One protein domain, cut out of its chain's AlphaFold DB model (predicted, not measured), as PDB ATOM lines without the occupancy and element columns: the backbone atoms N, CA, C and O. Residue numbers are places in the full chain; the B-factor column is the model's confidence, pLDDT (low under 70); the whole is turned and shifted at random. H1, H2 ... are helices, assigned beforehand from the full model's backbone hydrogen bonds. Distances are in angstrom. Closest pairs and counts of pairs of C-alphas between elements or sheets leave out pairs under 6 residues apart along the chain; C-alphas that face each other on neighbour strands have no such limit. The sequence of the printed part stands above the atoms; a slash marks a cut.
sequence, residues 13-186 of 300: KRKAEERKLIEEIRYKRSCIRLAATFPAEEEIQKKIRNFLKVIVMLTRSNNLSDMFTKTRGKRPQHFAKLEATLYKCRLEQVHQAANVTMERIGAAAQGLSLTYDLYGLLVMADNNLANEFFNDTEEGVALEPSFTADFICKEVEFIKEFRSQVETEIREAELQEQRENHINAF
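This is residues 13 to 186 of the 300 residues of an uncharacterized protein of Necator americanus (UniProt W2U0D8). Picture a long, slender helical bundle: the long helices H5 and H7 run side by side in opposite ways, and H2, H3 and H4 follow one another end to end along H5 as a third, broken rod. At one end H1 turns off across the end of H5 as an arm, and its residues 13 to 24 stick out. The printed part has 174 residues with seven named helices, H1 to H7 in order, and no named strand; its class is all helix. It is extended, with a radius of gyration of the C-alphas of 25.3 A and spans of 87 by 38 by 25 A.

Start at H1, residues 13 to 34, which touches H5, residues 84 to 125, with residues 29 to 33 alone; the closest C-alphas, of Arg 29 and Ala 125, are 4.5 A apart. Their lines are only just about perpendicular, at 71 degrees. H5 is the hub, touching five helices. Next, H2, residues 41 to 60, touches H5 at a shallow tilt of 20 degrees, opposite ways, closest at the C-alphas of Phe 51 and Ala 108, 5.5 A. H3, residues 64 to 73, touches H5 at the C-alphas of Phe 68 and Val 94, 6.4 A. H4, residues 75 to 80, forms a helical hairpin with H5; the C-alphas of His 78 and Ala 84 are closest, 6.0 A. H6, residues 132 to 135, touches no helix. H7, residues 145 to 186, touches H5 at a shallow tilt of 15 degrees, opposite ways, closest at the C-alphas of Ala 84 and Glu 177, 5.0 A. H2 and H7 only just touch, with 3 pairs of C-alphas within 8 A. H2, H3, H5 and H7 make a bundle, a group of helices side by side. In H1, H2, H3, H4, H5 and H7 every O i to N i+4 pair is within hydrogen-bond range; H6 is too short for one.

Find C-alpha 13 at (55.769, -27.239, -20.733); from there H1 runs 31.6 A to residue 34. H2 spans 28.4 A, H3 14.0 A, H4 8.6 A and H6 5.5 A. Find C-alpha 84 at (61.221, 46.635, -36.152), where H5 begins its 61.6 A. Residues 137 to 138 pair with 141 to 142, antiparallel, before H7 runs 61.8 A to C-alpha 186 at (73.979, 58.311, -32.036).

The C-alphas of Lys 13 and Phe 186 are the two farthest apart, 88.2 A. The printed part has no cut, and no link is long. Look for pLDDT under 70 at residues 36, 127, 129 to 131 and 185 to 186.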
ATOM      1  N   LYS A  13      55.713 -28.529 -21.437       85.50
ATOM      2  CA  LYS A  13      55.769 -27.239 -20.733       85.50
ATOM      3  C   LYS A  13      55.302 -26.091 -21.631       85.50
ATOM      4  O   LYS A  13      54.420 -25.339 -21.229       85.50
ATOM      5  N   ARG A  14      55.793 -26.034 -22.874       84.19
ATOM      6  CA  ARG A  14      55.358 -25.044 -23.872       84.19
ATOM      7  C   ARG A  14      53.850 -25.114 -24.127       84.19
ATOM      8  O   ARG A  14      53.174 -24.098 -24.053       84.19
ATOM      9  N   LYS A  15      53.295 -26.314 -24.341       87.75
ATOM     10  CA  LYS A  15      51.842 -26.496 -24.537       87.75
ATOM     11  C   LYS A  15      51.019 -26.075 -23.313       87.75
ATOM     12  O   LYS A  15      49.893 -25.610 -23.468       87.75
ATOM     13  N   ALA A  16      51.537 -26.269 -22.099       88.94
ATOM     14  CA  ALA A  16      50.866 -25.841 -20.874       88.94
ATOM     15  C   ALA A  16      50.861 -24.309 -20.731       88.94
ATOM     16  O   ALA A  16      49.830 -23.734 -20.384       88.94
ATOM     17  N   GLU A  17      51.978 -23.651 -21.048       89.50
ATOM     18  CA  GLU A  17      52.076 -22.186 -21.087       89.50
ATOM     19  C   GLU A  17      51.176 -21.587 -22.179       89.50
ATOM     20  O   GLU A  17      50.412 -20.668 -21.894       89.50
ATOM     21  N   GLU A  18      51.161 -22.163 -23.386       88.12
ATOM     22  CA  GLU A  18      50.245 -21.768 -24.468       88.12
ATOM     23  C   GLU A  18      48.776 -21.870 -24.035       88.12
ATOM     24  O   GLU A  18      48.004 -20.933 -24.228       88.12
ATOM     25  N   ARG A  19      48.377 -22.976 -23.392       88.81
ATOM     26  CA  ARG A  19      47.009 -23.136 -22.868       88.81
ATOM     27  C   ARG A  19      46.678 -22.101 -21.801       88.81
ATOM     28  O   ARG A  19      45.583 -21.552 -21.831       88.81
ATOM     29  N   LYS A  20      47.611 -21.816 -20.888       92.38
ATOM     30  CA  LYS A  20      47.433 -20.786 -19.859       92.38
ATOM     31  C   LYS A  20      47.204 -19.411 -20.492       92.38
ATOM     32  O   LYS A  20      46.279 -18.715 -20.087       92.38
ATOM     33  N   LEU A  21      47.993 -19.053 -21.506       89.56
ATOM     34  CA  LEU A  21      47.835 -17.799 -22.246       89.56
ATOM     35  C   LEU A  21      46.496 -17.738 -22.990       89.56
ATOM     36  O   LEU A  21      45.822 -16.713 -22.954       89.56
ATOM     37  N   ILE A  22      46.069 -18.836 -23.621       87.94
ATOM     38  CA  ILE A  22      44.763 -18.917 -24.293       87.94
ATOM     39  C   ILE A  22      43.618 -18.714 -23.292       87.94
ATOM     40  O   ILE A  22      42.684 -17.968 -23.580       87.94
ATOM     41  N   GLU A  23      43.683 -19.358 -22.126       88.25
ATOM     42  CA  GLU A  23      42.676 -19.216 -21.071       88.25
ATOM     43  C   GLU A  23      42.629 -17.773 -20.545       88.25
ATOM     44  O   GLU A  23      41.554 -17.196 -20.392       88.25
ATOM     45  N   GLU A  24      43.796 -17.150 -20.356       87.56
ATOM     46  CA  GLU A  24      43.912 -15.752 -19.940       87.56
ATOM     47  C   GLU A  24      43.333 -14.785 -20.987       87.56
ATOM     48  O   GLU A  24      42.606 -13.854 -20.638       87.56
ATOM     49  N   ILE A  25      43.592 -15.024 -22.278       83.81
ATOM     50  CA  ILE A  25      43.008 -14.249 -23.381       83.81
ATOM     51  C   ILE A  25      41.485 -14.402 -23.391       83.81
ATOM     52  O   ILE A  25      40.773 -13.404 -23.488       83.81
ATOM     53  N   ARG A  26      40.958 -15.627 -23.254       83.12
ATOM     54  CA  ARG A  26      39.504 -15.860 -23.179       83.12
ATOM     55  C   ARG A  26      38.876 -15.135 -21.998       83.12
ATOM     56  O   ARG A  26      37.831 -14.510 -22.165       83.12
ATOM     57  N   TYR A  27      39.520 -15.194 -20.836       83.62
ATOM     58  CA  TYR A  27      39.070 -14.488 -19.644       83.62
ATOM     59  C   TYR A  27      39.010 -12.973 -19.886       83.62
ATOM     60  O   TYR A  27      37.953 -12.369 -19.710       83.62
ATOM     61  N   LYS A  28      40.090 -12.370 -20.402       82.12
ATOM     62  CA  LYS A  28      40.150 -10.934 -20.735       82.12
ATOM     63  C   LYS A  28      39.077 -10.518 -21.751       82.12
ATOM     64  O   LYS A  28      38.398  -9.517 -21.535       82.12
ATOM     65  N   ARG A  29      38.859 -11.309 -22.809       81.38
ATOM     66  CA  ARG A  29      37.783 -11.084 -23.796       81.38
ATOM     67  C   ARG A  29      36.398 -11.112 -23.151       81.38
ATOM     68  O   ARG A  29      35.574 -10.242 -23.419       81.38
ATOM     69  N   SER A  30      36.152 -12.085 -22.271       78.38
ATOM     70  CA  SER A  30      34.882 -12.181 -21.550       78.38
ATOM     71  C   SER A  30      34.651 -10.973 -20.645       78.38
ATOM     72  O   SER A  30      33.522 -10.497 -20.571       78.38
ATOM     73  N   CYS A  31      35.692 -10.455 -19.986       80.94
ATOM     74  CA  CYS A  31      35.589  -9.249 -19.165       80.94
ATOM     75  C   CYS A  31      35.194  -8.018 -19.988       80.94
ATOM     76  O   CYS A  31      34.335  -7.264 -19.547       80.94
ATOM     77  N   ILE A  32      35.762  -7.838 -21.186       77.56
ATOM     78  CA  ILE A  32      35.402  -6.728 -22.086       77.56
ATOM     79  C   ILE A  32      33.941  -6.856 -22.537       77.56
ATOM     80  O   ILE A  32      33.181  -5.901 -22.432       77.56
ATOM     81  N   ARG A  33      33.514  -8.054 -22.957       71.00
ATOM     82  CA  ARG A  33      32.139  -8.301 -23.423       71.00
ATOM     83  C   ARG A  33      31.079  -8.109 -22.331       71.00
ATOM     84  O   ARG A  33      29.949  -7.743 -22.627       71.00
ATOM     85  N   LEU A  34      31.422  -8.421 -21.081       72.69
ATOM     86  CA  LEU A  34      30.517  -8.313 -19.932       72.69
ATOM     87  C   LEU A  34      30.586  -6.944 -19.240       72.69
ATOM     88  O   LEU A  34      29.790  -6.681 -18.337       72.69
ATOM     89  N   ALA A  35      31.525  -6.078 -19.628       75.06
ATOM     90  CA  ALA A  35      31.644  -4.746 -19.062       75.06
ATOM     91  C   ALA A  35      30.489  -3.867 -19.556       75.06
ATOM     92  O   ALA A  35      30.517  -3.336 -20.661       75.06
ATOM     93  N   ALA A  36      29.484  -3.666 -18.700       64.56
ATOM     94  CA  ALA A  36      28.315  -2.831 -18.991       64.56
ATOM     95  C   ALA A  36      28.653  -1.358 -19.309       64.56
ATOM     96  O   ALA A  36      27.809  -0.627 -19.814       64.56
ATOM     97  N   THR A  37      29.871  -0.911 -18.994       73.81
ATOM     98  CA  THR A  37      30.376   0.443 -19.252       73.81
ATOM     99  C   THR A  37      31.219   0.553 -20.526       73.81
ATOM    100  O   THR A  37      31.710   1.643 -20.823       73.81
ATOM    101  N   PHE A  38      31.438  -0.545 -21.259       78.50
ATOM    102  CA  PHE A  38      32.233  -0.508 -22.483       78.50
ATOM    103  C   PHE A  38      31.421   0.138 -23.624       78.50
ATOM    104  O   PHE A  38      30.276  -0.263 -23.835       78.50
ATOM    105  N   PRO A  39      31.968   1.132 -24.351       83.81
ATOM    106  CA  PRO A  39      31.227   1.819 -25.409       83.81
ATOM    107  C   PRO A  39      30.860   0.891 -26.569       83.81
ATOM    108  O   PRO A  39      31.626  -0.009 -26.918       83.81
ATOM    109  N   ALA A  40      29.712   1.145 -27.198       87.06
ATOM    110  CA  ALA A  40      29.303   0.402 -28.387       87.06
ATOM    111  C   ALA A  40      30.225   0.707 -29.582       87.06
ATOM    112  O   ALA A  40      30.817   1.785 -29.668       87.06
ATOM    113  N   GLU A  41      30.313  -0.226 -30.532       88.31
ATOM    114  CA  GLU A  41      31.160  -0.099 -31.725       88.31
ATOM    115  C   GLU A  41      30.913   1.217 -32.479       88.31
ATOM    116  O   GLU A  41      31.844   1.986 -32.718       88.31
ATOM    117  N   GLU A  42      29.645   1.518 -32.766       89.75
ATOM    118  CA  GLU A  42      29.216   2.729 -33.469       89.75
ATOM    119  C   GLU A  42      29.664   4.012 -32.748       89.75
ATOM    120  O   GLU A  42      30.034   5.000 -33.385       89.75
ATOM    121  N   GLU A  43      29.679   4.011 -31.410       91.19
ATOM    122  CA  GLU A  43      30.125   5.160 -30.618       91.19
ATOM    123  C   GLU A  43      31.632   5.385 -30.746       91.19
ATOM    124  O   GLU A  43      32.083   6.530 -30.849       91.19
ATOM    125  N   ILE A  44      32.413   4.302 -30.749       92.00
ATOM    126  CA  ILE A  44      33.869   4.347 -30.916       92.00
ATOM    127  C   ILE A  44      34.206   4.795 -32.340       92.00
ATOM    128  O   ILE A  44      34.960   5.752 -32.514       92.00
ATOM    129  N   GLN A  45      33.586   4.188 -33.353       92.88
ATOM    130  CA  GLN A  45      33.760   4.562 -34.759       92.88
ATOM    131  C   GLN A  45      33.402   6.034 -35.005       92.88
ATOM    132  O   GLN A  45      34.158   6.771 -35.642       92.88
ATOM    133  N   LYS A  46      32.288   6.512 -34.435       94.88
ATOM    134  CA  LYS A  46      31.896   7.927 -34.498       94.88
ATOM    135  C   LYS A  46      32.937   8.839 -33.846       94.88
ATOM    136  O   LYS A  46      33.219   9.913 -34.375       94.88
ATOM    137  N   LYS A  47      33.521   8.442 -32.709       95.62
ATOM    138  CA  LYS A  47      34.602   9.203 -32.059       95.62
ATOM    139  C   LYS A  47      35.862   9.260 -32.921       95.62
ATOM    140  O   LYS A  47      36.416  10.347 -33.054       95.62
ATOM    141  N   ILE A  48      36.261   8.149 -33.545       95.25
ATOM    142  CA  ILE A  48      37.394   8.101 -34.488       95.25
ATOM    143  C   ILE A  48      37.179   9.115 -35.612       95.25
ATOM    144  O   ILE A  48      38.010  10.004 -35.805       95.25
ATOM    145  N   ARG A  49      36.027   9.047 -36.292       95.69
ATOM    146  CA  ARG A  49      35.675   9.980 -37.374       95.69
ATOM    147  C   ARG A  49      35.692  11.429 -36.905       95.69
ATOM    148  O   ARG A  49      36.271  12.282 -37.566       95.69
ATOM    149  N   ASN A  50      35.122  11.715 -35.734       96.50
ATOM    150  CA  ASN A  50      35.100  13.069 -35.184       96.50
ATOM    151  C   ASN A  50      36.506  13.613 -34.896       96.50
ATOM    152  O   ASN A  50      36.784  14.762 -35.238       96.50
ATOM    153  N   PHE A  51      37.390  12.824 -34.278       97.19
ATOM    154  CA  PHE A  51      38.763  13.264 -34.025       97.19
ATOM    155  C   PHE A  51      39.521  13.492 -35.330       97.19
ATOM    156  O   PHE A  51      40.152  14.537 -35.487       97.19
ATOM    157  N   LEU A  52      39.408  12.567 -36.285       95.81
ATOM    158  CA  LEU A  52      40.053  12.706 -37.585       95.81
ATOM    159  C   LEU A  52      39.542  13.942 -38.336       95.81
ATOM    160  O   LEU A  52      40.336  14.745 -38.816       95.81
ATOM    161  N   LYS A  53      38.229  14.169 -38.333       95.81
ATOM    162  CA  LYS A  53      37.597  15.367 -38.891       95.81
ATOM    163  C   LYS A  53      38.124  16.656 -38.270       95.81
ATOM    164  O   LYS A  53      38.389  17.618 -38.984       95.81
ATOM    165  N   VAL A  54      38.311  16.696 -36.950       95.88
ATOM    166  CA  VAL A  54      38.913  17.860 -36.281       95.88
ATOM    167  C   VAL A  54      40.331  18.106 -36.794       95.88
ATOM    168  O   VAL A  54      40.666  19.249 -37.094       95.88
ATOM    169  N   ILE A  55      41.149  17.062 -36.943       95.44
ATOM    170  CA  ILE A  55      42.521  17.180 -37.461       95.44
ATOM    171  C   ILE A  55      42.512  17.672 -38.916       95.44
ATOM    172  O   ILE A  55      43.228  18.617 -39.251       95.44
ATOM    173  N   VAL A  56      41.670  17.092 -39.777       94.94
ATOM    174  CA  VAL A  56      41.546  17.500 -41.188       94.94
ATOM    175  C   VAL A  56      41.048  18.942 -41.307       94.94
ATOM    176  O   VAL A  56      41.563  19.726 -42.102       94.94
ATOM    177  N   MET A  57      40.090  19.344 -40.477       95.25
ATOM    178  CA  MET A  57      39.624  20.726 -40.431       95.25
ATOM    179  C   MET A  57      40.748  21.678 -40.002       95.25
ATOM    180  O   MET A  57      40.940  22.713 -40.641       95.25
ATOM    181  N   LEU A  58      41.493  21.355 -38.939       93.88
ATOM    182  CA  LEU A  58      42.606  22.177 -38.445       93.88
ATOM    183  C   LEU A  58      43.720  22.344 -39.479       93.88
ATOM    184  O   LEU A  58      44.256  23.438 -39.610       93.88
ATOM    185  N   THR A  59      44.036  21.288 -40.224       91.06
ATOM    186  CA  THR A  59      45.055  21.311 -41.285       91.06
ATOM    187  C   THR A  59      44.576  22.093 -42.512       91.06
ATOM    188  O   THR A  59      45.292  22.964 -42.995       91.06
ATOM    189  N   ARG A  60      43.333  21.892 -42.975       90.06
ATOM    190  CA  ARG A  60      42.776  22.599 -44.150       90.06
ATOM    191  C   ARG A  60      42.491  24.081 -43.924       90.06
ATOM    192  O   ARG A  60      42.654  24.884 -44.835       90.06
ATOM    193  N   SER A  61      42.013  24.440 -42.733       88.50
ATOM    194  CA  SER A  61      41.695  25.832 -42.364       88.50
ATOM    195  C   SER A  61      42.914  26.632 -41.903       88.50
ATOM    196  O   SER A  61      42.793  27.813 -41.573       88.50
ATOM    197  N   ASN A  62      44.088  26.003 -41.889       87.31
ATOM    198  CA  ASN A  62      45.328  26.621 -41.477       87.31
ATOM    199  C   ASN A  62      45.731  27.743 -42.452       87.31
ATOM    200  O   ASN A  62      46.004  27.500 -43.625       87.31
ATOM    201  N   ASN A  63      45.814  28.975 -41.949       92.69
ATOM    202  CA  ASN A  63      46.250  30.150 -42.706       92.69
ATOM    203  C   ASN A  63      47.634  30.669 -42.267       92.69
ATOM    204  O   ASN A  63      47.998  31.801 -42.593       92.69
ATOM    205  N   LEU A  64      48.413  29.867 -41.532       93.00
ATOM    206  CA  LEU A  64      49.706  30.270 -40.971       93.00
ATOM    207  C   LEU A  64      50.691  30.734 -42.047       93.00
ATOM    208  O   LEU A  64      51.311  31.786 -41.895       93.00
ATOM    209  N   SER A  65      50.788  29.997 -43.159       93.62
ATOM    210  CA  SER A  65      51.662  30.364 -44.284       93.62
ATOM    211  C   SER A  65      51.271  31.715 -44.893       93.62
ATOM    212  O   SER A  65      52.127  32.573 -45.125       93.62
ATOM    213  N   ASP A  66      49.970  31.965 -45.058       95.12
ATOM    214  CA  ASP A  66      49.455  33.244 -45.551       95.12
ATOM    215  C   ASP A  66      49.745  34.386 -44.578       95.12
ATOM    216  O   ASP A  66      50.156  35.472 -44.996       95.12
ATOM    217  N   MET A  67      49.532  34.167 -43.277       94.81
ATOM    218  CA  MET A  67      49.833  35.158 -42.243       94.81
ATOM    219  C   MET A  67      51.324  35.498 -42.220       94.81
ATOM    220  O   MET A  67      51.682  36.678 -42.186       94.81
ATOM    221  N   PHE A  68      52.191  34.487 -42.290       96.38
ATOM    222  CA  PHE A  68      53.636  34.680 -42.321       96.38
ATOM    223  C   PHE A  68      54.078  35.422 -43.577       96.38
ATOM    224  O   PHE A  68      54.762  36.437 -43.477       96.38
ATOM    225  N   THR A  69      53.616  34.994 -44.752       96.31
ATOM    226  CA  THR A  69      53.955  35.624 -46.035       96.31
ATOM    227  C   THR A  69      53.496  37.081 -46.081       96.31
ATOM    228  O   THR A  69      54.256  37.959 -46.492       96.31
ATOM    229  N   LYS A  70      52.284  37.382 -45.594       96.00
ATOM    230  CA  LYS A  70      51.771  38.761 -45.492       96.00
ATOM    231  C   LYS A  70      52.596  39.620 -44.541       96.00
ATOM    232  O   LYS A  70      52.821  40.795 -44.829       96.00
ATOM    233  N   THR A  71      53.016  39.063 -43.408       95.56
ATOM    234  CA  THR A  71      53.870  39.767 -42.445       95.56
ATOM    235  C   THR A  71      55.241  40.026 -43.055       95.56
ATOM    236  O   THR A  71      55.653  41.182 -43.141       95.56
ATOM    237  N   ARG A  72      55.889  38.989 -43.593       95.00
ATOM    238  CA  ARG A  72      57.212  39.062 -44.223       95.00
ATOM    239  C   ARG A  72      57.246  39.997 -45.429       95.00
ATOM    240  O   ARG A  72      58.185  40.769 -45.576       95.00
ATOM    241  N   GLY A  73      56.193  40.024 -46.244       95.50
ATOM    242  CA  GLY A  73      56.069  40.963 -47.365       95.50
ATOM    243  C   GLY A  73      56.073  42.439 -46.944       95.50
ATOM    244  O   GLY A  73      56.451  43.304 -47.730       95.50
ATOM    245  N   LYS A  74      55.705  42.743 -45.692       94.94
ATOM    246  CA  LYS A  74      55.744  44.102 -45.123       94.94
ATOM    247  C   LYS A  74      57.071  44.431 -44.434       94.94
ATOM    248  O   LYS A  74      57.239  45.565 -43.993       94.94
ATOM    249  N   ARG A  75      58.018  43.489 -44.361       95.44
ATOM    250  CA  ARG A  75      59.319  43.678 -43.701       95.44
ATOM    251  C   ARG A  75      60.053  44.943 -44.167       95.44
ATOM    252  O   ARG A  75      60.413  45.736 -43.300       95.44
ATOM    253  N   PRO A  76      60.228  45.214 -45.480       94.06
ATOM    254  CA  PRO A  76      60.961  46.406 -45.910       94.06
ATOM    255  C   PRO A  76      60.279  47.708 -45.478       94.06
ATOM    256  O   PRO A  76      60.953  48.678 -45.156       94.06
ATOM    257  N   GLN A  77      58.941  47.725 -45.444       94.44
ATOM    258  CA  GLN A  77      58.162  48.903 -45.057       94.44
ATOM    259  C   GLN A  77      58.307  49.217 -43.567       94.44
ATOM    260  O   GLN A  77      58.443  50.385 -43.219       94.44
ATOM    261  N   HIS A  78      58.289  48.194 -42.707       93.75
ATOM    262  CA  HIS A  78      58.497  48.367 -41.266       93.75
ATOM    263  C   HIS A  78      59.910  48.854 -40.960       93.75
ATOM    264  O   HIS A  78      60.079  49.833 -40.246       93.75
ATOM    265  N   PHE A  79      60.928  48.232 -41.557       92.75
ATOM    266  CA  PHE A  79      62.324  48.609 -41.300       92.75
ATOM    267  C   PHE A  79      62.656  50.006 -41.833       92.75
ATOM    268  O   PHE A  79      63.374  50.758 -41.186       92.75
ATOM    269  N   ALA A  80      62.086  50.408 -42.975       89.12
ATOM    270  CA  ALA A  80      62.236  51.775 -43.476       89.12
ATOM    271  C   ALA A  80      61.622  52.835 -42.541       89.12
ATOM    272  O   ALA A  80      62.022  53.994 -42.589       89.12
ATOM    273  N   LYS A  81      60.648  52.444 -41.710       90.88
ATOM    274  CA  LYS A  81      59.976  53.311 -40.735       90.88
ATOM    275  C   LYS A  81      60.540  53.209 -39.320       90.88
ATOM    276  O   LYS A  81      60.009  53.873 -38.437       90.88
ATOM    277  N   LEU A  82      61.587  52.409 -39.109       89.31
ATOM    278  CA  LEU A  82      62.119  52.098 -37.781       89.31
ATOM    279  C   LEU A  82      61.060  51.449 -36.862       89.31
ATOM    280  O   LEU A  82      60.928  51.775 -35.686       89.31
ATOM    281  N   GLU A  83      60.235  50.568 -37.436       93.31
ATOM    282  CA  GLU A  83      59.156  49.850 -36.750       93.31
ATOM    283  C   GLU A  83      59.518  48.362 -36.547       93.31
ATOM    284  O   GLU A  83      58.650  47.482 -36.633       93.31
ATOM    285  N   ALA A  84      60.794  48.031 -36.296       94.25
ATOM    286  CA  ALA A  84      61.221  46.635 -36.152       94.25
ATOM    287  C   ALA A  84      60.526  45.908 -34.990       94.25
ATOM    288  O   ALA A  84      60.125  44.753 -35.153       94.25
ATOM    289  N   THR A  85      60.275  46.589 -33.867       94.38
ATOM    290  CA  THR A  85      59.511  46.032 -32.737       94.38
ATOM    291  C   THR A  85      58.081  45.660 -33.150       94.38
ATOM    292  O   THR A  85      57.592  44.582 -32.814       94.38
ATOM    293  N   LEU A  86      57.405  46.492 -33.957       94.69
ATOM    294  CA  LEU A  86      56.056  46.185 -34.455       94.69
ATOM    295  C   LEU A  86      56.066  44.981 -35.406       94.69
ATOM    296  O   LEU A  86      55.157  44.146 -35.368       94.69
ATOM    297  N   TYR A  87      57.082  44.889 -36.267       97.56
ATOM    298  CA  TYR A  87      57.278  43.731 -37.134       97.56
ATOM    299  C   TYR A  87      57.495  42.448 -36.320       97.56
ATOM    300  O   TYR A  87      56.801  41.457 -36.560       97.56
ATOM    301  N   LYS A  88      58.371  42.497 -35.307       97.31
ATOM    302  CA  LYS A  88      58.629  41.401 -34.363       97.31
ATOM    303  C   LYS A  88      57.350  40.937 -33.665       97.31
ATOM    304  O   LYS A  88      57.018  39.759 -33.758       97.31
ATOM    305  N   CYS A  89      56.561  41.848 -33.093       97.12
ATOM    306  CA  CYS A  89      55.294  41.490 -32.443       97.12
ATOM    307  C   CYS A  89      54.316  40.778 -33.392       97.12
ATOM    308  O   CYS A  89      53.598  39.863 -32.988       97.12
ATOM    309  N   ARG A  90      54.269  41.162 -34.676       96.88
ATOM    310  CA  ARG A  90      53.428  40.464 -35.666       96.88
ATOM    311  C   ARG A  90      53.936  39.058 -35.976       96.88
ATOM    312  O   ARG A  90      53.122  38.166 -36.198       96.88
ATOM    313  N   LEU A  91      55.248  38.843 -35.993       97.69
ATOM    314  CA  LEU A  91      55.825  37.506 -36.148       97.69
ATOM    315  C   LEU A  91      55.560  36.628 -34.920       97.69
ATOM    316  O   LEU A  91      55.210  35.463 -35.079       97.69
ATOM    317  N   GLU A  92      55.640  37.186 -33.714       97.31
ATOM    318  CA  GLU A  92      55.296  36.485 -32.470       97.31
ATOM    319  C   GLU A  92      53.826  36.035 -32.460       97.31
ATOM    320  O   GLU A  92      53.522  34.920 -32.043       97.31
ATOM    321  N   GLN A  93      52.906  36.841 -33.004       96.62
ATOM    322  CA  GLN A  93      51.507  36.426 -33.190       96.62
ATOM    323  C   GLN A  93      51.373  35.219 -34.130       96.62
ATOM    324  O   GLN A  93      50.589  34.309 -33.856       96.62
ATOM    325  N   VAL A  94      52.138  35.189 -35.227       97.00
ATOM    326  CA  VAL A  94      52.174  34.043 -36.153       97.00
ATOM    327  C   VAL A  94      52.754  32.808 -35.462       97.00
ATOM    328  O   VAL A  94      52.195  31.718 -35.586       97.00
ATOM    329  N   HIS A  95      53.841  32.973 -34.705       97.31
ATOM    330  CA  HIS A  95      54.457  31.896 -33.927       97.31
ATOM    331  C   HIS A  95      53.475  31.310 -32.910       97.31
ATOM    332  O   HIS A  95      53.292  30.094 -32.852       97.31
ATOM    333  N   GLN A  96      52.758  32.168 -32.184       96.38
ATOM    334  CA  GLN A  96      51.764  31.734 -31.212       96.38
ATOM    335  C   GLN A  96      50.589  31.004 -31.870       96.38
ATOM    336  O   GLN A  96      50.145  29.973 -31.365       96.38
ATOM    337  N   ALA A  97      50.105  31.483 -33.018       95.75
ATOM    338  CA  ALA A  97      49.072  30.784 -33.779       95.75
ATOM    339  C   ALA A  97      49.538  29.385 -34.231       95.75
ATOM    340  O   ALA A  97      48.753  28.430 -34.206       95.75
ATOM    341  N   ALA A  98      50.818  29.236 -34.589       96.06
ATOM    342  CA  ALA A  98      51.405  27.943 -34.932       96.06
ATOM    343  C   ALA A  98      51.461  26.996 -33.726       96.06
ATOM    344  O   ALA A  98      51.078  25.832 -33.858       96.06
ATOM    345  N   ASN A  99      51.849  27.496 -32.546       95.44
ATOM    346  CA  ASN A  99      51.843  26.721 -31.298       95.44
ATOM    347  C   ASN A  99      50.447  26.178 -30.987       95.44
ATOM    348  O   ASN A  99      50.277  24.973 -30.821       95.44
ATOM    349  N   VAL A 100      49.439  27.053 -31.006       94.88
ATOM    350  CA  VAL A 100      48.043  26.678 -30.739       94.88
ATOM    351  C   VAL A 100      47.547  25.635 -31.741       94.88
ATOM    352  O   VAL A 100      46.868  24.682 -31.366       94.88
ATOM    353  N   THR A 101      47.885  25.785 -33.023       94.88
ATOM    354  CA  THR A 101      47.484  24.816 -34.056       94.88
ATOM    355  C   THR A 101      48.123  23.449 -33.810       94.88
ATOM    356  O   THR A 101      47.424  22.435 -33.827       94.88
ATOM    357  N   MET A 102      49.424  23.424 -33.501       95.25
ATOM    358  CA  MET A 102      50.159  22.196 -33.189       95.25
ATOM    359  C   MET A 102      49.588  21.485 -31.956       95.25
ATOM    360  O   MET A 102      49.380  20.276 -31.986       95.25
ATOM    361  N   GLU A 103      49.303  22.229 -30.885       95.62
ATOM    362  CA  GLU A 103      48.727  21.689 -29.650       95.62
ATOM    363  C   GLU A 103      47.342  21.087 -29.884       95.62
ATOM    364  O   GLU A 103      47.052  19.991 -29.405       95.62
ATOM    365  N   ARG A 104      46.490  21.762 -30.663       96.19
ATOM    366  CA  ARG A 104      45.146  21.266 -30.986       96.19
ATOM    367  C   ARG A 104      45.187  19.996 -31.833       96.19
ATOM    368  O   ARG A 104      44.418  19.076 -31.559       96.19
ATOM    369  N   ILE A 105      46.084  19.929 -32.822       95.75
ATOM    370  CA  ILE A 105      46.320  18.704 -33.601       95.75
ATOM    371  C   ILE A 105      46.825  17.593 -32.676       95.75
ATOM    372  O   ILE A 105      46.283  16.493 -32.708       95.75
ATOM    373  N   GLY A 106      47.791  17.887 -31.802       95.12
ATOM    374  CA  GLY A 106      48.330  16.925 -30.839       95.12
ATOM    375  C   GLY A 106      47.271  16.367 -29.883       95.12
ATOM    376  O   GLY A 106      47.196  15.156 -29.690       95.12
ATOM    377  N   ALA A 107      46.405  17.221 -29.338       95.94
ATOM    378  CA  ALA A 107      45.316  16.803 -28.457       95.94
ATOM    379  C   ALA A 107      44.292  15.911 -29.183       95.94
ATOM    380  O   ALA A 107      43.880  14.875 -28.658       95.94
ATOM    381  N   ALA A 108      43.907  16.275 -30.411       96.62
ATOM    382  CA  ALA A 108      43.007  15.459 -31.224       96.62
ATOM    383  C   ALA A 108      43.651  14.120 -31.626       96.62
ATOM    384  O   ALA A 108      42.983  13.091 -31.586       96.62
ATOM    385  N   ALA A 109      44.948  14.116 -31.943       96.44
ATOM    386  CA  ALA A 109      45.713  12.916 -32.276       96.44
ATOM    387  C   ALA A 109      45.815  11.938 -31.098       96.44
ATOM    388  O   ALA A 109      45.645  10.736 -31.279       96.44
ATOM    389  N   GLN A 110      46.034  12.443 -29.881       96.50
ATOM    390  CA  GLN A 110      46.004  11.620 -28.669       96.50
ATOM    391  C   GLN A 110      44.620  10.997 -28.457       96.50
ATOM    392  O   GLN A 110      44.518   9.796 -28.211       96.50
ATOM    393  N   GLY A 111      43.552  11.791 -28.607       96.12
ATOM    394  CA  GLY A 111      42.178  11.290 -28.542       96.12
ATOM    395  C   GLY A 111      41.897  10.208 -29.586       96.12
ATOM    396  O   GLY A 111      41.312   9.173 -29.264       96.12
ATOM    397  N   LEU A 112      42.374  10.407 -30.816       96.75
ATOM    398  CA  LEU A 112      42.267   9.441 -31.904       96.75
ATOM    399  C   LEU A 112      43.005   8.135 -31.579       96.75
ATOM    400  O   LEU A 112      42.398   7.073 -31.659       96.75
ATOM    401  N   SER A 113      44.266   8.217 -31.143       96.62
ATOM    402  CA  SER A 113      45.085   7.053 -30.770       96.62
ATOM    403  C   SER A 113      44.413   6.210 -29.689       96.62
ATOM    404  O   SER A 113      44.246   5.008 -29.860       96.62
ATOM    405  N   LEU A 114      43.946   6.845 -28.609       95.56
ATOM    406  CA  LEU A 114      43.242   6.146 -27.529       95.56
ATOM    407  C   LEU A 114      41.947   5.486 -28.017       95.56
ATOM    408  O   LEU A 114      41.559   4.425 -27.532       95.56
ATOM    409  N   THR A 115      41.262   6.114 -28.975       94.06
ATOM    410  CA  THR A 115      40.025   5.569 -29.539       94.06
ATOM    411  C   THR A 115      40.310   4.390 -30.476       94.06
ATOM    412  O   THR A 115      39.549   3.424 -30.463       94.06
ATOM    413  N   TYR A 116      41.421   4.407 -31.223       94.25
ATOM    414  CA  TYR A 116      41.885   3.237 -31.975       94.25
ATOM    415  C   TYR A 116      42.259   2.074 -31.060       94.25
ATOM    416  O   TYR A 116      41.843   0.950 -31.331       94.25
ATOM    417  N   ASP A 117      42.969   2.333 -29.961       91.81
ATOM    418  CA  ASP A 117      43.299   1.296 -28.978       91.81
ATOM    419  C   ASP A 117      42.023   0.670 -28.399       91.81
ATOM    420  O   ASP A 117      41.896  -0.554 -28.314       91.81
ATOM    421  N   LEU A 118      41.032   1.505 -28.064       90.50
ATOM    422  CA  LEU A 118      39.737   1.050 -27.563       90.50
ATOM    423  C   LEU A 118      38.969   0.215 -28.599       90.50
ATOM    424  O   LEU A 118      38.393  -0.815 -28.250       90.50
ATOM    425  N   TYR A 119      38.988   0.626 -29.869       90.25
ATOM    426  CA  TYR A 119      38.395  -0.142 -30.963       90.25
ATOM    427  C   TYR A 119      39.105  -1.486 -31.160       90.25
ATOM    428  O   TYR A 119      38.454  -2.521 -31.290       90.25
ATOM    429  N   GLY A 120      40.438  -1.498 -31.092       88.56
ATOM    430  CA  GLY A 120      41.243  -2.716 -31.161       88.56
ATOM    431  C   GLY A 120      40.893  -3.711 -30.053       88.56
ATOM    432  O   GLY A 120      40.762  -4.905 -30.321       88.56
ATOM    433  N   LEU A 121      40.661  -3.235 -28.824       86.62
ATOM    434  CA  LEU A 121      40.186  -4.078 -27.720       86.62
ATOM    435  C   LEU A 121      38.808  -4.691 -28.000       86.62
ATOM    436  O   LEU A 121      38.587  -5.858 -27.666       86.62
ATOM    437  N   LEU A 122      37.900  -3.933 -28.622       85.75
ATOM    438  CA  LEU A 122      36.565  -4.409 -28.980       85.75
ATOM    439  C   LEU A 122      36.625  -5.501 -30.060       85.75
ATOM    440  O   LEU A 122      36.056  -6.575 -29.870       85.75
ATOM    441  N   VAL A 123      37.393  -5.277 -31.131       84.69
ATOM    442  CA  VAL A 123      37.635  -6.268 -32.197       84.69
ATOM    443  C   VAL A 123      38.293  -7.534 -31.639       84.69
ATOM    444  O   VAL A 123      37.957  -8.652 -32.023       84.69
ATOM    445  N   MET A 124      39.210  -7.397 -30.675       81.62
ATOM    446  CA  MET A 124      39.789  -8.559 -29.999       81.62
ATOM    447  C   MET A 124      38.772  -9.329 -29.148       81.62
ATOM    448  O   MET A 124      38.981 -10.524 -28.923       81.62
ATOM    449  N   ALA A 125      37.728  -8.674 -28.634       80.06
ATOM    450  CA  ALA A 125      36.705  -9.280 -27.786       80.06
ATOM    451  C   ALA A 125      35.597  -9.983 -28.586       80.06
ATOM    452  O   ALA A 125      35.113 -11.027 -28.136       80.06
ATOM    453  N   ASP A 126      35.241  -9.463 -29.764       76.94
ATOM    454  CA  ASP A 126      34.240 -10.044 -30.659       76.94
ATOM    455  C   ASP A 126      34.815 -10.311 -32.058       76.94
ATOM    456  O   ASP A 126      35.058  -9.402 -32.847       76.94
ATOM    457  N   ASN A 127      34.990 -11.595 -32.385       67.69
ATOM    458  CA  ASN A 127      35.554 -12.026 -33.665       67.69
ATOM    459  C   ASN A 127      34.633 -11.727 -34.870       67.69
ATOM    460  O   ASN A 127      35.064 -11.926 -36.004       67.69
ATOM    461  N   ASN A 128      33.377 -11.316 -34.645       70.25
ATOM    462  CA  ASN A 128      32.441 -10.956 -35.715       70.25
ATOM    463  C   ASN A 128      32.626  -9.511 -36.206       70.25
ATOM    464  O   ASN A 128      32.105  -9.162 -37.262       70.25
ATOM    465  N   LEU A 129      33.384  -8.690 -35.472       68.56
ATOM    466  CA  LEU A 129      33.733  -7.320 -35.847       68.56
ATOM    467  C   LEU A 129      34.903  -7.340 -36.836       68.56
ATOM    468  O   LEU A 129      36.040  -7.001 -36.512       68.56
ATOM    469  N   ALA A 130      34.648  -7.844 -38.043       60.94
ATOM    470  CA  ALA A 130      35.636  -7.828 -39.113       60.94
ATOM    471  C   ALA A 130      35.929  -6.375 -39.544       60.94
ATOM    472  O   ALA A 130      35.021  -5.556 -39.642       60.94
ATOM    473  N   ASN A 131      37.208  -6.065 -39.795       65.69
ATOM    474  CA  ASN A 131      37.804  -4.726 -39.981       65.69
ATOM    475  C   ASN A 131      37.335  -3.918 -41.222       65.69
ATOM    476  O   ASN A 131      38.119  -3.164 -41.798       65.69
ATOM    477  N   GLU A 132      36.082  -4.028 -41.656       80.81
ATOM    478  CA  GLU A 132      35.551  -3.261 -42.793       80.81
ATOM    479  C   GLU A 132      35.594  -1.744 -42.551       80.81
ATOM    480  O   GLU A 132      35.800  -0.979 -43.491       80.81
ATOM    481  N   PHE A 133      35.504  -1.311 -41.289       85.44
ATOM    482  CA  PHE A 133      35.574   0.099 -40.894       85.44
ATOM    483  C   PHE A 133      36.846   0.820 -41.373       85.44
ATOM    484  O   PHE A 133      36.773   1.970 -41.801       85.44
ATOM    485  N   PHE A 134      38.010   0.161 -41.345       86.69
ATOM    486  CA  PHE A 134      39.278   0.793 -41.737       86.69
ATOM    487  C   PHE A 134      39.471   0.910 -43.253       86.69
ATOM    488  O   PHE A 134      40.374   1.619 -43.690       86.69
ATOM    489  N   ASN A 135      38.615   0.263 -44.050       86.69
ATOM    490  CA  ASN A 135      38.612   0.424 -45.506       86.69
ATOM    491  C   ASN A 135      37.898   1.709 -45.951       86.69
ATOM    492  O   ASN A 135      37.921   2.041 -47.135       86.69
ATOM    493  N   ASP A 136      37.241   2.409 -45.025       89.31
ATOM    494  CA  ASP A 136      36.536   3.652 -45.298       89.31
ATOM    495  C   ASP A 136      37.440   4.884 -45.088       89.31
ATOM    496  O   ASP A 136      38.558   4.820 -44.563       89.31
ATOM    497  N   THR A 137      36.948   6.035 -45.533       91.25
ATOM    498  CA  THR A 137      37.639   7.320 -45.464       91.25
ATOM    499  C   THR A 137      36.786   8.354 -44.742       91.25
ATOM    500  O   THR A 137      35.561   8.349 -44.834       91.25
ATOM    501  N   GLU A 138      37.435   9.289 -44.057       91.31
ATOM    502  CA  GLU A 138      36.793  10.459 -43.468       91.31
ATOM    503  C   GLU A 138      37.407  11.717 -44.079       91.31
ATOM    504  O   GLU A 138      38.617  11.933 -44.026       91.31
ATOM    505  N   GLU A 139      36.573  12.535 -44.720       88.25
ATOM    506  CA  GLU A 139      36.998  13.747 -45.434       88.25
ATOM    507  C   GLU A 139      38.147  13.538 -46.449       88.25
ATOM    508  O   GLU A 139      38.888  14.476 -46.758       88.25
ATOM    509  N   GLY A 140      38.276  12.331 -47.011       87.31
ATOM    510  CA  GLY A 140      39.328  11.960 -47.966       87.31
ATOM    511  C   GLY A 140      40.622  11.437 -47.330       87.31
ATOM    512  O   GLY A 140      41.586  11.195 -48.052       87.31
ATOM    513  N   VAL A 141      40.652  11.250 -46.008       90.62
ATOM    514  CA  VAL A 141      41.745  10.602 -45.269       90.62
ATOM    515  C   VAL A 141      41.315   9.189 -44.884       90.62
ATOM    516  O   VAL A 141      40.217   9.001 -44.365       90.62
ATOM    517  N   ALA A 142      42.152   8.186 -45.153       93.38
ATOM    518  CA  ALA A 142      41.860   6.806 -44.767       93.38
ATOM    519  C   ALA A 142      41.760   6.675 -43.243       93.38
ATOM    520  O   ALA A 142      42.533   7.306 -42.523       93.38
ATOM    521  N   LEU A 143      40.835   5.845 -42.758       93.12
ATOM    522  CA  LEU A 143      40.653   5.581 -41.323       93.12
ATOM    523  C   LEU A 143      41.692   4.612 -40.747       93.12
ATOM    524  O   LEU A 143      41.687   4.340 -39.548       93.12
ATOM    525  N   GLU A 144      42.576   4.071 -41.583       92.38
ATOM    526  CA  GLU A 144      43.617   3.149 -41.148       92.38
ATOM    527  C   GLU A 144      44.542   3.811 -40.097       92.38
ATOM    528  O   GLU A 144      45.048   4.921 -40.318       92.38
ATOM    529  N   PRO A 145      44.809   3.156 -38.948       92.62
ATOM    530  CA  PRO A 145      45.631   3.738 -37.885       92.62
ATOM    531  C   PRO A 145      47.054   4.111 -38.321       92.62
ATOM    532  O   PRO A 145      47.559   5.159 -37.930       92.62
ATOM    533  N   SER A 146      47.690   3.287 -39.158       92.75
ATOM    534  CA  SER A 146      49.028   3.543 -39.715       92.75
ATOM    535  C   SER A 146      49.031   4.805 -40.586       92.75
ATOM    536  O   SER A 146      49.832   5.712 -40.369       92.75
ATOM    537  N   PHE A 147      48.071   4.906 -41.510       93.62
ATOM    538  CA  PHE A 147      47.920   6.049 -42.404       93.62
ATOM    539  C   PHE A 147      47.637   7.341 -41.635       93.62
ATOM    540  O   PHE A 147      48.258   8.370 -41.894       93.62
ATOM    541  N   THR A 148      46.702   7.301 -40.683       94.50
ATOM    542  CA  THR A 148      46.357   8.484 -39.883       94.50
ATOM    543  C   THR A 148      47.506   8.936 -38.988       94.50
ATOM    544  O   THR A 148      47.727  10.141 -38.878       94.50
ATOM    545  N   ALA A 149      48.274   8.010 -38.404       94.25
ATOM    546  CA  ALA A 149      49.483   8.344 -37.658       94.25
ATOM    547  C   ALA A 149      50.520   9.042 -38.553       94.25
ATOM    548  O   ALA A 149      50.993  10.122 -38.198       94.25
ATOM    549  N   ASP A 150      50.801   8.495 -39.739       96.25
ATOM    550  CA  ASP A 150      51.737   9.089 -40.701       96.25
ATOM    551  C   ASP A 150      51.280  10.474 -41.178       96.25
ATOM    552  O   ASP A 150      52.085  11.404 -41.272       96.25
ATOM    553  N   PHE A 151      49.985  10.629 -41.467       94.31
ATOM    554  CA  PHE A 151      49.385  11.911 -41.830       94.31
ATOM    555  C   PHE A 151      49.597  12.951 -40.722       94.31
ATOM    556  O   PHE A 151      50.143  14.022 -40.979       94.31
ATOM    557  N   ILE A 152      49.245  12.620 -39.477       95.31
ATOM    558  CA  ILE A 152      49.408  13.517 -38.325       95.31
ATOM    559  C   ILE A 152      50.881  13.861 -38.092       95.31
ATOM    560  O   ILE A 152      51.202  15.021 -37.834       95.31
ATOM    561  N   CYS A 153      51.778  12.876 -38.185       95.75
ATOM    562  CA  CYS A 153      53.214  13.085 -38.024       95.75
ATOM    563  C   CYS A 153      53.742  14.123 -39.017       95.75
ATOM    564  O   CYS A 153      54.386  15.081 -38.592       95.75
ATOM    565  N   LYS A 154      53.398  13.992 -40.303       95.50
ATOM    566  CA  LYS A 154      53.813  14.945 -41.346       95.50
ATOM    567  C   LYS A 154      53.280  16.354 -41.097       95.50
ATOM    568  O   LYS A 154      54.018  17.322 -41.248       95.50
ATOM    569  N   GLU A 155      52.026  16.480 -40.674       94.00
ATOM    570  CA  GLU A 155      51.423  17.784 -40.362       94.00
ATOM    571  C   GLU A 155      52.094  18.451 -39.152       94.00
ATOM    572  O   GLU A 155      52.377  19.652 -39.156       94.00
ATOM    573  N   VAL A 156      52.417  17.677 -38.115       94.94
ATOM    574  CA  VAL A 156      53.148  18.180 -36.945       94.94
ATOM    575  C   VAL A 156      54.581  18.574 -37.310       94.94
ATOM    576  O   VAL A 156      55.064  19.604 -36.836       94.94
ATOM    577  N   GLU A 157      55.272  17.785 -38.133       95.69
ATOM    578  CA  GLU A 157      56.614  18.104 -38.635       95.69
ATOM    579  C   GLU A 157      56.615  19.395 -39.452       95.69
ATOM    580  O   GLU A 157      57.407  20.292 -39.162       95.69
ATOM    581  N   PHE A 158      55.657  19.550 -40.367       94.19
ATOM    582  CA  PHE A 158      55.475  20.782 -41.131       94.19
ATOM    583  C   PHE A 158      55.321  22.007 -40.215       94.19
ATOM    584  O   PHE A 158      55.996  23.021 -40.405       94.19
ATOM    585  N   ILE A 159      54.480  21.924 -39.176       95.19
ATOM    586  CA  ILE A 159      54.287  23.046 -38.243       95.19
ATOM    587  C   ILE A 159      55.560  23.325 -37.428       95.19
ATOM    588  O   ILE A 159      55.868  24.489 -37.161       95.19
ATOM    589  N   LYS A 160      56.328  22.299 -37.043       95.75
ATOM    590  CA  LYS A 160      57.614  22.480 -36.345       95.75
ATOM    591  C   LYS A 160      58.635  23.207 -37.216       95.75
ATOM    592  O   LYS A 160      59.272  24.147 -36.742       95.75
ATOM    593  N   GLU A 161      58.771  22.804 -38.475       96.31
ATOM    594  CA  GLU A 161      59.654  23.478 -39.430       96.31
ATOM    595  C   GLU A 161      59.219  24.929 -39.648       96.31
ATOM    596  O   GLU A 161      60.038  25.845 -39.557       96.31
ATOM    597  N   PHE A 162      57.919  25.156 -39.842       96.06
ATOM    598  CA  PHE A 162      57.351  26.493 -39.969       96.06
ATOM    599  C   PHE A 162      57.662  27.371 -38.748       96.06
ATOM    600  O   PHE A 162      58.119  28.503 -38.899       96.06
ATOM    601  N   ARG A 163      57.486  26.853 -37.527       96.38
ATOM    602  CA  ARG A 163      57.847  27.573 -36.295       96.38
ATOM    603  C   ARG A 163      59.317  27.967 -36.272       96.38
ATOM    604  O   ARG A 163      59.620  29.107 -35.935       96.38
ATOM    605  N   SER A 164      60.208  27.051 -36.650       96.81
ATOM    606  CA  SER A 164      61.642  27.336 -36.710       96.81
ATOM    607  C   SER A 164      61.949  28.475 -37.686       96.81
ATOM    608  O   SER A 164      62.723  29.368 -37.347       96.81
ATOM    609  N   GLN A 165      61.287  28.511 -38.847       96.81
ATOM    610  CA  GLN A 165      61.428  29.613 -39.808       96.81
ATOM    611  C   GLN A 165      60.955  30.953 -39.228       96.81
ATOM    612  O   GLN A 165      61.635  31.969 -39.383       96.81
ATOM    613  N   VAL A 166      59.810  30.964 -38.536       97.50
ATOM    614  CA  VAL A 166      59.293  32.174 -37.878       97.50
ATOM    615  C   VAL A 166      60.239  32.638 -36.768       97.50
ATOM    616  O   VAL A 166      60.508  33.830 -36.665       97.50
ATOM    617  N   GLU A 167      60.799  31.723 -35.972       97.50
ATOM    618  CA  GLU A 167      61.776  32.049 -34.923       97.50
ATOM    619  C   GLU A 167      63.054  32.673 -35.483       97.50
ATOM    620  O   GLU A 167      63.569  33.631 -34.908       97.50
ATOM    621  N   THR A 168      63.569  32.165 -36.604       97.50
ATOM    622  CA  THR A 168      64.714  32.784 -37.281       97.50
ATOM    623  C   THR A 168      64.391  34.218 -37.696       97.50
ATOM    624  O   THR A 168      65.178  35.123 -37.432       97.50
ATOM    625  N   GLU A 169      63.216  34.450 -38.277       97.38
ATOM    626  CA  GLU A 169      62.790  35.787 -38.698       97.38
ATOM    627  C   GLU A 169      62.559  36.732 -37.496       97.38
ATOM    628  O   GLU A 169      62.895  37.912 -37.575       97.38
ATOM    629  N   ILE A 170      62.061  36.228 -36.357       98.06
ATOM    630  CA  ILE A 170      61.950  36.995 -35.101       98.06
ATOM    631  C   ILE A 170      63.329  37.471 -34.632       98.06
ATOM    632  O   ILE A 170      63.484  38.641 -34.286       98.06
ATOM    633  N   ARG A 171      64.347  36.599 -34.666       97.50
ATOM    634  CA  ARG A 171      65.726  36.977 -34.304       97.50
ATOM    635  C   ARG A 171      66.289  38.034 -35.251       97.50
ATOM    636  O   ARG A 171      66.983  38.945 -34.811       97.50
ATOM    637  N   GLU A 172      65.984  37.949 -36.544       95.69
ATOM    638  CA  GLU A 172      66.379  38.993 -37.497       95.69
ATOM    639  C   GLU A 172      65.708  40.340 -37.193       95.69
ATOM    640  O   GLU A 172      66.362  41.381 -37.285       95.69
ATOM    641  N   ALA A 173      64.429  40.333 -36.809       96.31
ATOM    642  CA  ALA A 173      63.716  41.538 -36.393       96.31
ATOM    643  C   ALA A 173      64.302  42.143 -35.105       96.31
ATOM    644  O   ALA A 173      64.445  43.358 -35.015       96.31
ATOM    645  N   GLU A 174      64.704  41.309 -34.146       95.75
ATOM    646  CA  GLU A 174      65.364  41.736 -32.906       95.75
ATOM    647  C   GLU A 174      66.734  42.385 -33.162       95.75
ATOM    648  O   GLU A 174      67.051  43.428 -32.593       95.75
ATOM    649  N   LEU A 175      67.535  41.827 -34.074       94.69
ATOM    650  CA  LEU A 175      68.799  42.450 -34.484       94.69
ATOM    651  C   LEU A 175      68.579  43.817 -35.142       94.69
ATOM    652  O   LEU A 175      69.392  44.726 -34.975       94.69
ATOM    653  N   GLN A 176      67.497  43.970 -35.905       93.12
ATOM    654  CA  GLN A 176      67.145  45.248 -36.510       93.12
ATOM    655  C   GLN A 176      66.664  46.256 -35.456       93.12
ATOM    656  O   GLN A 176      67.128  47.390 -35.469       93.12
ATOM    657  N   GLU A 177      65.827  45.839 -34.507       93.12
ATOM    658  CA  GLU A 177      65.399  46.651 -33.357       93.12
ATOM    659  C   GLU A 177      66.601  47.207 -32.575       93.12
ATOM    660  O   GLU A 177      66.665  48.401 -32.283       93.12
ATOM    661  N   GLN A 178      67.617  46.379 -32.313       90.12
ATOM    662  CA  GLN A 178      68.855  46.832 -31.672       90.12
ATOM    663  C   GLN A 178      69.570  47.915 -32.493       90.12
ATOM    664  O   GLN A 178      70.026  48.914 -31.937       90.12
ATOM    665  N   ARG A 179      69.645  47.764 -33.823       87.50
ATOM    666  CA  ARG A 179      70.254  48.778 -34.704       87.50
ATOM    667  C   ARG A 179      69.487  50.094 -34.681       87.50
ATOM    668  O   ARG A 179      70.112  51.148 -34.646       87.50
ATOM    669  N   GLU A 180      68.161  50.033 -34.699       88.00
ATOM    670  CA  GLU A 180      67.295  51.215 -34.655       88.00
ATOM    671  C   GLU A 180      67.487  51.986 -33.339       88.00
ATOM    672  O   GLU A 180      67.655  53.206 -33.358       88.00
ATOM    673  N   ASN A 181      67.610  51.273 -32.216       81.69
ATOM    674  CA  ASN A 181      67.926  51.874 -30.920       81.69
ATOM    675  C   ASN A 181      69.314  52.539 -30.897       81.69
ATOM    676  O   ASN A 181      69.455  53.657 -30.399       81.69
ATOM    677  N   HIS A 182      70.338  51.907 -31.481       75.62
ATOM    678  CA  HIS A 182      71.679  52.499 -31.575       75.62
ATOM    679  C   HIS A 182      71.730  53.749 -32.466       75.62
ATOM    680  O   HIS A 182      72.464  54.687 -32.154       75.62
ATOM    681  N   ILE A 183      70.957  53.787 -33.559       74.00
ATOM    682  CA  ILE A 183      70.856  54.976 -34.419       74.00
ATOM    683  C   ILE A 183      70.281  56.153 -33.626       74.00
ATOM    684  O   ILE A 183      70.825  57.252 -33.706       74.00
ATOM    685  N   ASN A 184      69.239  55.923 -32.822       74.06
ATOM    686  CA  ASN A 184      68.650  56.974 -31.992       74.06
ATOM    687  C   ASN A 184      69.645  57.534 -30.966       74.06
ATOM    688  O   ASN A 184      69.751  58.752 -30.836       74.06
ATOM    689  N   ALA A 185      70.424  56.672 -30.306       69.94
ATOM    690  CA  ALA A 185      71.466  57.112 -29.377       69.94
ATOM    691  C   ALA A 185      72.537  57.964 -30.081       69.94
ATOM    692  O   ALA A 185      72.896  59.035 -29.602       69.94
ATOM    693  N   PHE A 186      72.998  57.543 -31.265       69.06
ATOM    694  CA  PHE A 186      73.979  58.311 -32.036       69.06
ATOM    695  C   PHE A 186      73.454  59.695 -32.447       69.06
ATOM    696  O   PHE A 186      74.203  60.671 -32.406       69.06
TER     697      PHE A 186